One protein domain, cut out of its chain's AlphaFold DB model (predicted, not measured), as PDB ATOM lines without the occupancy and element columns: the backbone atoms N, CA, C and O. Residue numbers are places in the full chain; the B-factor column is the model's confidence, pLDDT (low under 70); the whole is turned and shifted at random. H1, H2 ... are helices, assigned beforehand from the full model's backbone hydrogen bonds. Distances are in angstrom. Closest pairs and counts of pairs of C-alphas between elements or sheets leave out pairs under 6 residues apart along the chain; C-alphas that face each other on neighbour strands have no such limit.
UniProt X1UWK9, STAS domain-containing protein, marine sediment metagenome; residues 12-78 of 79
ATOM      1  N   ALA A  12      37.324 -22.728  39.255       92.38
ATOM      2  CA  ALA A  12      38.211 -23.044  40.376       92.38
ATOM      3  C   ALA A  12      39.339 -22.007  40.510       92.38
ATOM      4  O   ALA A  12      39.616 -21.532  41.611       92.38
ATOM      5  N   THR A  13      39.927 -21.594  39.383       93.94
ATOM      6  CA  THR A  13      40.950 -20.539  39.339       93.94
ATOM      7  C   THR A  13      40.400 -19.212  39.852       93.94
ATOM      8  O   THR A  13      41.063 -18.548  40.639       93.94
ATOM      9  N   ALA A  14      39.175 -18.845  39.465       95.12
ATOM     10  CA  ALA A  14      38.516 -17.637  39.956       95.12
ATOM     11  C   ALA A  14      38.283 -17.671  41.479       95.12
ATOM     12  O   ALA A  14      38.526 -16.674  42.159       95.12
ATOM     13  N   HIS A  15      37.877 -18.819  42.039       94.25
ATOM     14  CA  HIS A  15      37.742 -18.981  43.493       94.25
ATOM     15  C   HIS A  15      39.075 -18.773  44.223       94.25
ATOM     16  O   HIS A  15      39.117 -18.051  45.221       94.25
ATOM     17  N   GLU A  16      40.156 -19.381  43.729       94.81
ATOM     18  CA  GLU A  16      41.483 -19.228  44.335       94.81
ATOM     19  C   GLU A  16      41.999 -17.790  44.189       94.81
ATOM     20  O   GLU A  16      42.473 -17.210  45.167       94.81
ATOM     21  N   LEU A  17      41.851 -17.183  43.007       95.06
ATOM     22  CA  LEU A  17      42.228 -15.793  42.742       95.06
ATOM     23  C   LEU A  17      41.578 -14.850  43.756       95.06
ATOM     24  O   LEU A  17      42.274 -14.084  44.422       95.06
ATOM     25  N   LEU A  18      40.257 -14.937  43.909       94.56
ATOM     26  CA  LEU A  18      39.531 -14.085  44.839       94.56
ATOM     27  C   LEU A  18      39.921 -14.367  46.298       94.56
ATOM     28  O   LEU A  18      40.109 -13.430  47.067       94.56
ATOM     29  N   SER A  19      40.158 -15.631  46.675       93.94
ATOM     30  CA  SER A  19      40.681 -15.966  48.010       93.94
ATOM     31  C   SER A  19      42.038 -15.308  48.291       93.94
ATOM     32  O   SER A  19      42.297 -14.855  49.409       93.94
ATOM     33  N   ARG A  20      42.922 -15.229  47.289       94.31
ATOM     34  CA  ARG A  20      44.211 -14.536  47.414       94.31
ATOM     35  C   ARG A  20      44.030 -13.030  47.526       94.31
ATOM     36  O   ARG A  20      44.671 -12.430  48.386       94.31
ATOM     37  N   VAL A  21      43.160 -12.438  46.711       94.75
ATOM     38  CA  VAL A  21      42.848 -11.003  46.782       94.75
ATOM     39  C   VAL A  21      42.324 -10.629  48.165       94.75
ATOM     40  O   VAL A  21      42.847  -9.691  48.760       94.75
ATOM     41  N   ASP A  22      41.409 -11.415  48.733       93.06
ATOM     42  CA  ASP A  22      40.881 -11.183  50.083       93.06
ATOM     43  C   ASP A  22      41.985 -11.260  51.150       93.06
ATOM     44  O   ASP A  22      42.059 -10.429  52.055       93.06
ATOM     45  N   LYS A  23      42.912 -12.225  51.029       94.69
ATOM     46  CA  LYS A  23      44.074 -12.325  51.930       94.69
ATOM     47  C   LYS A  23      44.976 -11.094  51.859       94.69
ATOM     48  O   LYS A  23      45.505 -10.686  52.891       94.69
ATOM     49  N   PHE A  24      45.180 -10.525  50.672       94.12
ATOM     50  CA  PHE A  24      45.953  -9.294  50.510       94.12
ATOM     51  C   PHE A  24      45.194  -8.077  51.045       94.12
ATOM     52  O   PHE A  24      45.786  -7.279  51.771       94.12
ATOM     53  N   ALA A  25      43.888  -7.990  50.793       93.50
ATOM     54  CA  ALA A  25      43.038  -6.925  51.315       93.50
ATOM     55  C   ALA A  25      43.048  -6.891  52.852       93.50
ATOM     56  O   ALA A  25      43.230  -5.828  53.440       93.50
ATOM     57  N   ASN A  26      42.992  -8.055  53.507       94.00
ATOM     58  CA  ASN A  26      43.103  -8.176  54.967       94.00
ATOM     59  C   ASN A  26      44.471  -7.740  55.521       94.00
ATOM     60  O   ASN A  26      44.601  -7.481  56.713       94.00
ATOM     61  N   ARG A  27      45.497  -7.653  54.669       95.75
ATOM     62  CA  ARG A  27      46.824  -7.111  55.004       95.75
ATOM     63  C   ARG A  27      46.960  -5.629  54.636       95.75
ATOM     64  O   ARG A  27      48.065  -5.101  54.669       95.75
ATOM     65  N   GLY A  28      45.866  -4.974  54.244       94.50
ATOM     66  CA  GLY A  28      45.853  -3.580  53.797       94.50
ATOM     67  C   GLY A  28      46.338  -3.373  52.360       94.50
ATOM     68  O   GLY A  28      46.526  -2.235  51.939       94.50
ATOM     69  N   VAL A  29      46.540  -4.445  51.586       95.31
ATOM     70  CA  VAL A  29      47.005  -4.362  50.196       95.31
ATOM     71  C   VAL A  29      45.814  -4.458  49.251       95.31
ATOM     72  O   VAL A  29      45.161  -5.496  49.155       95.31
ATOM     73  N   LYS A  30      45.551  -3.383  48.504       92.44
ATOM     74  CA  LYS A  30      44.517  -3.366  47.466       92.44
ATOM     75  C   LYS A  30      45.079  -3.900  46.148       92.44
ATOM     76  O   LYS A  30      46.016  -3.331  45.594       92.44
ATOM     77  N   ILE A  31      44.480  -4.971  45.631       93.12
ATOM     78  CA  ILE A  31      44.773  -5.504  44.297       93.12
ATOM     79  C   ILE A  31      43.702  -4.999  43.328       93.12
ATOM     80  O   ILE A  31      42.513  -5.163  43.583       93.12
ATOM     81  N   THR A  32      44.130  -4.420  42.208       93.25
ATOM     82  CA  THR A  32      43.250  -4.035  41.093       93.25
ATOM     83  C   THR A  32      43.554  -4.910  39.883       93.25
ATOM     84  O   THR A  32      44.725  -5.196  39.606       93.25
ATOM     85  N   PHE A  33      42.518  -5.331  39.163       94.19
ATOM     86  CA  PHE A  33      42.644  -6.037  37.891       94.19
ATOM     87  C   PHE A  33      42.618  -5.041  36.730       94.19
ATOM     88  O   PHE A  33      41.839  -4.091  36.748       94.19
ATOM     89  N   THR A  34      43.485  -5.240  35.743       95.81
ATOM     90  CA  THR A  34      43.567  -4.416  34.530       95.81
ATOM     91  C   THR A  34      43.461  -5.308  33.302       95.81
ATOM     92  O   THR A  34      43.855  -6.470  33.366       95.81
ATOM     93  N   ASN A  35      42.937  -4.766  32.199       95.38
ATOM     94  CA  ASN A  35      42.791  -5.473  30.920       95.38
ATOM     95  C   ASN A  35      41.985  -6.780  31.025       95.38
ATOM     96  O   ASN A  35      42.313  -7.782  30.396       95.38
ATOM     97  N   LEU A  36      40.926  -6.776  31.839       93.88
ATOM     98  CA  LEU A  36      39.975  -7.881  31.863       93.88
ATOM     99  C   LEU A  36      39.183  -7.890  30.558       93.88
ATOM    100  O   LEU A  36      38.594  -6.884  30.168       93.88
ATOM    101  N   ASN A  37      39.143  -9.044  29.900       94.75
ATOM    102  CA  ASN A  37      38.153  -9.269  28.861       94.75
ATOM    103  C   ASN A  37      36.788  -9.603  29.490       94.75
ATOM    104  O   ASN A  37      36.703 -10.057  30.636       94.75
ATOM    105  N   SER A  38      35.722  -9.449  28.703       94.50
ATOM    106  CA  SER A  38      34.340  -9.617  29.164       94.50
ATOM    107  C   SER A  38      34.000 -11.031  29.650       94.50
ATOM    108  O   SER A  38      33.164 -11.192  30.537       94.50
ATOM    109  N   GLN A  39      34.632 -12.076  29.106       92.69
ATOM    110  CA  GLN A  39      34.386 -13.456  29.538       92.69
ATOM    111  C   GLN A  39      35.009 -13.740  30.905       92.69
ATOM    112  O   GLN A  39      34.381 -14.366  31.760       92.69
ATOM    113  N   VAL A  40      36.243 -13.283  31.113       94.56
ATOM    114  CA  VAL A  40      36.965 -13.440  32.377       94.56
ATOM    115  C   VAL A  40      36.282 -12.624  33.471       94.56
ATOM    116  O   VAL A  40      36.037 -13.165  34.548       94.56
ATOM    117  N   GLU A  41      35.903 -11.379  33.178       95.25
ATOM    118  CA  GLU A  41      35.133 -10.522  34.087       95.25
ATOM    119  C   GLU A  41      33.825 -11.199  34.518       95.25
ATOM    120  O   GLU A  41      33.590 -11.391  35.711       95.25
ATOM    121  N   LEU A  42      33.046 -11.717  33.562       95.00
ATOM    122  CA  LEU A  42      31.800 -12.432  33.848       95.00
ATOM    123  C   LEU A  42      32.000 -13.636  34.785       95.00
ATOM    124  O   LEU A  42      31.145 -13.917  35.629       95.00
ATOM    125  N   ILE A  43      33.090 -14.392  34.624       94.50
ATOM    126  CA  ILE A  43      33.384 -15.542  35.492       94.50
ATOM    127  C   ILE A  43      33.764 -15.074  36.897       94.50
ATOM    128  O   ILE A  43      33.274 -15.657  37.869       94.50
ATOM    129  N   ILE A  44      34.601 -14.039  37.013       94.50
ATOM    130  CA  ILE A  44      34.986 -13.453  38.303       94.50
ATOM    131  C   ILE A  44      33.737 -12.973  39.048       94.50
ATOM    132  O   ILE A  44      33.540 -13.371  40.196       94.50
ATOM    133  N   ASP A  45      32.854 -12.232  38.381       94.12
ATOM    134  CA  ASP A  45      31.630 -11.687  38.974       94.12
ATOM    135  C   ASP A  45      30.664 -12.779  39.427       94.12
ATOM    136  O   ASP A  45      30.147 -12.750  40.545       94.12
ATOM    137  N   LYS A  46      30.442 -13.800  38.588       92.31
ATOM    138  CA  LYS A  46      29.597 -14.948  38.951       92.31
ATOM    139  C   LYS A  46      30.134 -15.675  40.174       92.31
ATOM    140  O   LYS A  46      29.363 -16.098  41.039       92.31
ATOM    141  N   VAL A  47      31.449 -15.858  40.235       92.81
ATOM    142  CA  VAL A  47      32.097 -16.532  41.357       92.81
ATOM    143  C   VAL A  47      31.996 -15.669  42.609       92.81
ATOM    144  O   VAL A  47      31.593 -16.195  43.644       92.81
ATOM    145  N   ASP A  48      32.273 -14.369  42.528       92.00
ATOM    146  CA  ASP A  48      32.163 -13.449  43.661       92.00
ATOM    147  C   ASP A  48      30.731 -13.380  44.213       92.00
ATOM    148  O   ASP A  48      30.513 -13.576  45.412       92.00
ATOM    149  N   ALA A  49      29.734 -13.240  43.336       90.44
ATOM    150  CA  ALA A  49      28.324 -13.288  43.712       90.44
ATOM    151  C   ALA A  49      27.964 -14.617  44.397       90.44
ATOM    152  O   ALA A  49      27.337 -14.622  45.455       90.44
ATOM    153  N   SER A  50      28.426 -15.751  43.856       86.44
ATOM    154  CA  SER A  50      28.160 -17.073  44.442       86.44
ATOM    155  C   SER A  50      28.798 -17.288  45.818       86.44
ATOM    156  O   SER A  50      28.328 -18.126  46.579       86.44
ATOM    157  N   ARG A  51      29.876 -16.559  46.139       82.44
ATOM    158  CA  ARG A  51      30.555 -16.626  47.443       82.44
ATOM    159  C   ARG A  51      29.842 -15.794  48.506       82.44
ATOM    160  O   ARG A  51      29.926 -16.133  49.682       82.44
ATOM    161  N   LYS A  52      29.185 -14.704  48.096       78.81
ATOM    162  CA  LYS A  52      28.410 -13.811  48.973       78.81
ATOM    163  C   LYS A  52      27.048 -14.394  49.344       78.81
ATOM    164  O   LYS A  52      26.511 -14.061  50.397       78.81
ATOM    165  N   ASP A  53      26.518 -15.279  48.507       71.94
ATOM    166  CA  ASP A  53      25.283 -16.007  48.773       71.94
ATOM    167  C   ASP A  53      25.562 -17.116  49.813       71.94
ATOM    168  O   ASP A  53      26.072 -18.193  49.503       71.94
ATOM    169  N   SER A  54      25.290 -16.833  51.093       57.59
ATOM    170  CA  SER A  54      25.521 -17.765  52.216       57.59
ATOM    171  C   SER A  54      24.594 -18.985  52.182       57.59
ATOM    172  O   SER A  54      24.835 -19.988  52.863       57.59
ATOM    173  N   TYR A  55      23.545 -18.925  51.360       58.38
ATOM    174  CA  TYR A  55      22.642 -20.030  51.118       58.38
ATOM    175  C   TYR A  55      23.295 -21.016  50.145       58.38
ATOM    176  O   TYR A  55      23.240 -20.852  48.924       58.38
ATOM    177  N   LYS A  56      23.907 -22.083  50.679       56.69
ATOM    178  CA  LYS A  56      24.262 -23.258  49.872       56.69
ATOM    179  C   LYS A  56      22.986 -23.762  49.200       56.69
ATOM    180  O   LYS A  56      22.202 -24.472  49.824       56.69
ATOM    181  N   LYS A  57      22.786 -23.420  47.924       57.00
ATOM    182  CA  LYS A  57      21.768 -24.054  47.086       57.00
ATOM    183  C   LYS A  57      22.124 -25.534  47.042       57.00
ATOM    184  O   LYS A  57      23.095 -25.922  46.392       57.00
ATOM    185  N   ALA A  58      21.413 -26.339  47.829       62.94
ATOM    186  CA  ALA A  58      21.588 -27.778  47.835       62.94
ATOM    187  C   ALA A  58      21.445 -28.254  46.387       62.94
ATOM    188  O   ALA A  58      20.427 -28.013  45.740       62.94
ATOM    189  N   THR A  59      22.502 -28.852  45.844       63.97
ATOM    190  CA  THR A  59      22.410 -29.499  44.539       63.97
ATOM    191  C   THR A  59      21.622 -30.778  44.766       63.97
ATOM    192  O   THR A  59      22.163 -31.759  45.273       63.97
ATOM    193  N   PHE A  60      20.323 -30.743  44.477       61.03
ATOM    194  CA  PHE A  60      19.490 -31.936  44.496       61.03
ATOM    195  C   PHE A  60      19.902 -32.812  43.317       61.03
ATOM    196  O   PHE A  60      19.582 -32.529  42.165       61.03
ATOM    197  N   VAL A  61      20.673 -33.855  43.608       67.69
ATOM    198  CA  VAL A  61      21.001 -34.892  42.633       67.69
ATOM    199  C   VAL A  61      19.921 -35.960  42.735       67.69
ATOM    200  O   VAL A  61      19.924 -36.757  43.674       67.69
ATOM    201  N   ASN A  62      18.996 -35.982  41.776       69.38
ATOM    202  CA  ASN A  62      18.068 -37.099  41.637       69.38
ATOM    203  C   ASN A  62      18.836 -38.299  41.081       69.38
ATOM    204  O   ASN A  62      19.277 -38.292  39.933       69.38
ATOM    205  N   ARG A  63      19.020 -39.328  41.911       81.12
ATOM    206  CA  ARG A  63      19.515 -40.626  41.450       81.12
ATOM    207  C   ARG A  63      18.346 -41.383  40.839       81.12
ATOM    208  O   ARG A  63      17.405 -41.725  41.549       81.12
ATOM    209  N   ILE A  64      18.419 -41.619  39.538       85.88
ATOM    210  CA  ILE A  64      17.451 -42.440  38.817       85.88
ATOM    211  C   ILE A  64      18.033 -43.849  38.743       85.88
ATOM    212  O   ILE A  64      19.199 -44.021  38.388       85.88
ATOM    213  N   PHE A  65      17.238 -44.840  39.134       88.12
ATOM    214  CA  PHE A  65      17.603 -46.248  39.056       88.12
ATOM    215  C   PHE A  65      16.780 -46.898  37.953       88.12
ATOM    216  O   PHE A  65      15.565 -46.722  37.914       88.12
ATOM    217  N   PHE A  66      17.451 -47.656  37.092       94.19
ATOM    218  CA  PHE A  66      16.814 -48.464  36.060       94.19
ATOM    219  C   PHE A  66      17.034 -49.927  36.410       94.19
ATOM    220  O   PHE A  66      18.166 -50.352  36.642       94.19
ATOM    221  N   SER A  67      15.951 -50.690  36.463       91.88
ATOM    222  CA  SER A  67      15.986 -52.131  36.720       91.88
ATOM    223  C   SER A  67      16.125 -52.935  35.425       91.88
ATOM    224  O   SER A  67      16.345 -54.143  35.471       91.88
ATOM    225  N   SER A  68      15.995 -52.284  34.261       93.81
ATOM    226  CA  SER A  68      16.172 -52.901  32.945       93.81
ATOM    227  C   SER A  68      16.602 -51.891  31.879       93.81
ATOM    228  O   SER A  68      16.348 -50.693  31.998       93.81
ATOM    229  N   GLU A  69      17.198 -52.394  30.800       89.75
ATOM    230  CA  GLU A  69      17.577 -51.604  29.619       89.75
ATOM    231  C   GLU A  69      16.361 -50.915  28.977       89.75
ATOM    232  O   GLU A  69      16.412 -49.742  28.627       89.75
ATOM    233  N   LYS A  70      15.201 -51.585  28.976       92.69
ATOM    234  CA  LYS A  70      13.939 -51.014  28.488       92.69
ATOM    235  C   LYS A  70      13.472 -49.797  29.300       92.69
ATOM    236  O   LYS A  70      12.896 -48.871  28.734       92.69
ATOM    237  N   GLU A  71      13.675 -49.788  30.620       93.25
ATOM    238  CA  GLU A  71      13.356 -48.616  31.456       93.25
ATOM    239  C   GLU A  71      14.283 -47.437  31.155       93.25
ATOM    240  O   GLU A  71      13.830 -46.293  31.150       93.25
ATOM    241  N   PHE A  72      15.555 -47.718  30.874       90.19
ATOM    242  CA  PHE A  72      16.521 -46.706  30.464       90.19
ATOM    243  C   PHE A  72      16.161 -46.100  29.102       90.19
ATOM    244  O   PHE A  72      16.089 -44.877  28.984       90.19
ATOM    245  N   ASP A  73      15.839 -46.930  28.109       93.56
ATOM    246  CA  ASP A  73      15.441 -46.468  26.775       93.56
ATOM    247  C   ASP A  73      14.171 -45.614  26.823       93.56
ATOM    248  O   ASP A  73      14.103 -44.545  26.216       93.56
ATOM    249  N   ASN A  74      13.175 -46.035  27.607       91.62
ATOM    250  CA  ASN A  74      11.959 -45.251  27.817       91.62
ATOM    251  C   ASN A  74      12.251 -43.889  28.460       91.62
ATOM    252  O   ASN A  74      11.612 -42.899  28.111       91.62
ATOM    253  N   PHE A  75      13.201 -43.829  29.396       91.06
ATOM    254  CA  PHE A  75      13.609 -42.573  30.012       91.06
ATOM    255  C   PHE A  75      14.321 -41.658  29.013       91.06
ATOM    256  O   PHE A  75      13.970 -40.484  28.931       91.06
ATOM    257  N   LEU A  76      15.251 -42.186  28.211       89.50
ATOM    258  CA  LEU A  76      15.921 -41.415  27.159       89.50
ATOM    259  C   LEU A  76      14.938 -40.836  26.138       89.50
ATOM    260  O   LEU A  76      15.126 -39.710  25.697       89.50
ATOM    261  N   LEU A  77      13.887 -41.582  25.791       91.38
ATOM    262  CA  LEU A  77      12.829 -41.118  24.887       91.38
ATOM    263  C   LEU A  77      11.898 -40.066  25.514       91.38
ATOM    264  O   LEU A  77      11.145 -39.417  24.791       91.38
ATOM    265  N   SER A  78      11.901 -39.929  26.843       81.69
ATOM    266  CA  SER A  78      11.041 -38.993  27.582       81.69
ATOM    267  C   SER A  78      11.684 -37.627  27.862       81.69
ATOM    268  O   SER A  78      11.002 -36.744  28.386       81.69
TER     269      SER A  78
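Overview. This is residues 12 to 78 of the 79 residues of the protein "STAS domain-containing protein" of marine sediment metagenome (UniProt X1UWK9). Two helices, H1 and H2, meet at a steep angle, the early part of H1 packing on the middle of H2, and residues 26 to 37 loop back from the end of H1 to the start of H2, the three making an open triangle. From the end of H2 a long bare arm, with residues 52 to 63 standing free, leads away to a small helix, H3, far from the other two; this arm makes the length of the whole. The printed part has 67 residues with three named helices, H1, H2 and H3 in that order, no named strand, and is all helix by class. It is extended, with a radius of gyration of the C-alphas of 20.6 A and spans of 62 by 26 by 16 A.

Along the chain. H1, residues 12 to 25, begins with C-alpha 12 at (38.211, -23.044, 40.376) and is 20.1 A long from first to last C-alpha. H2, residues 38 to 52, is 21.1 A long and begins with C-alpha 38 at (34.340, -9.617, 29.164). H3, residues 69 to 76, is 10.6 A long and ends with C-alpha 76 at (15.921, -41.415, 27.159).

Arrangement. H1 touches H2 with residues 14 to 18 alone, and H2 touches H1 with residues 43 to 48 alone. Their closest C-alphas, those of Ala 14 and Ile 44, are 5.7 A apart. They run the same way at a steep tilt of 69 degrees, only just short of about perpendicular. H3 is apart from both H1 and H2. In H1, H2 and H3 every O i to N i+4 pair is within hydrogen-bond range.

Size, cuts and confidence. The two C-alphas farthest apart, those of Gly 28 and Lys 70, are 62.5 A apart. The printed part has no cut, and both links are long, with 12 residues between H1 and H2 and 16 between H2 and H3. The mean pLDDT of the printed part is 87.9, and residues 54 to 62 are under 70.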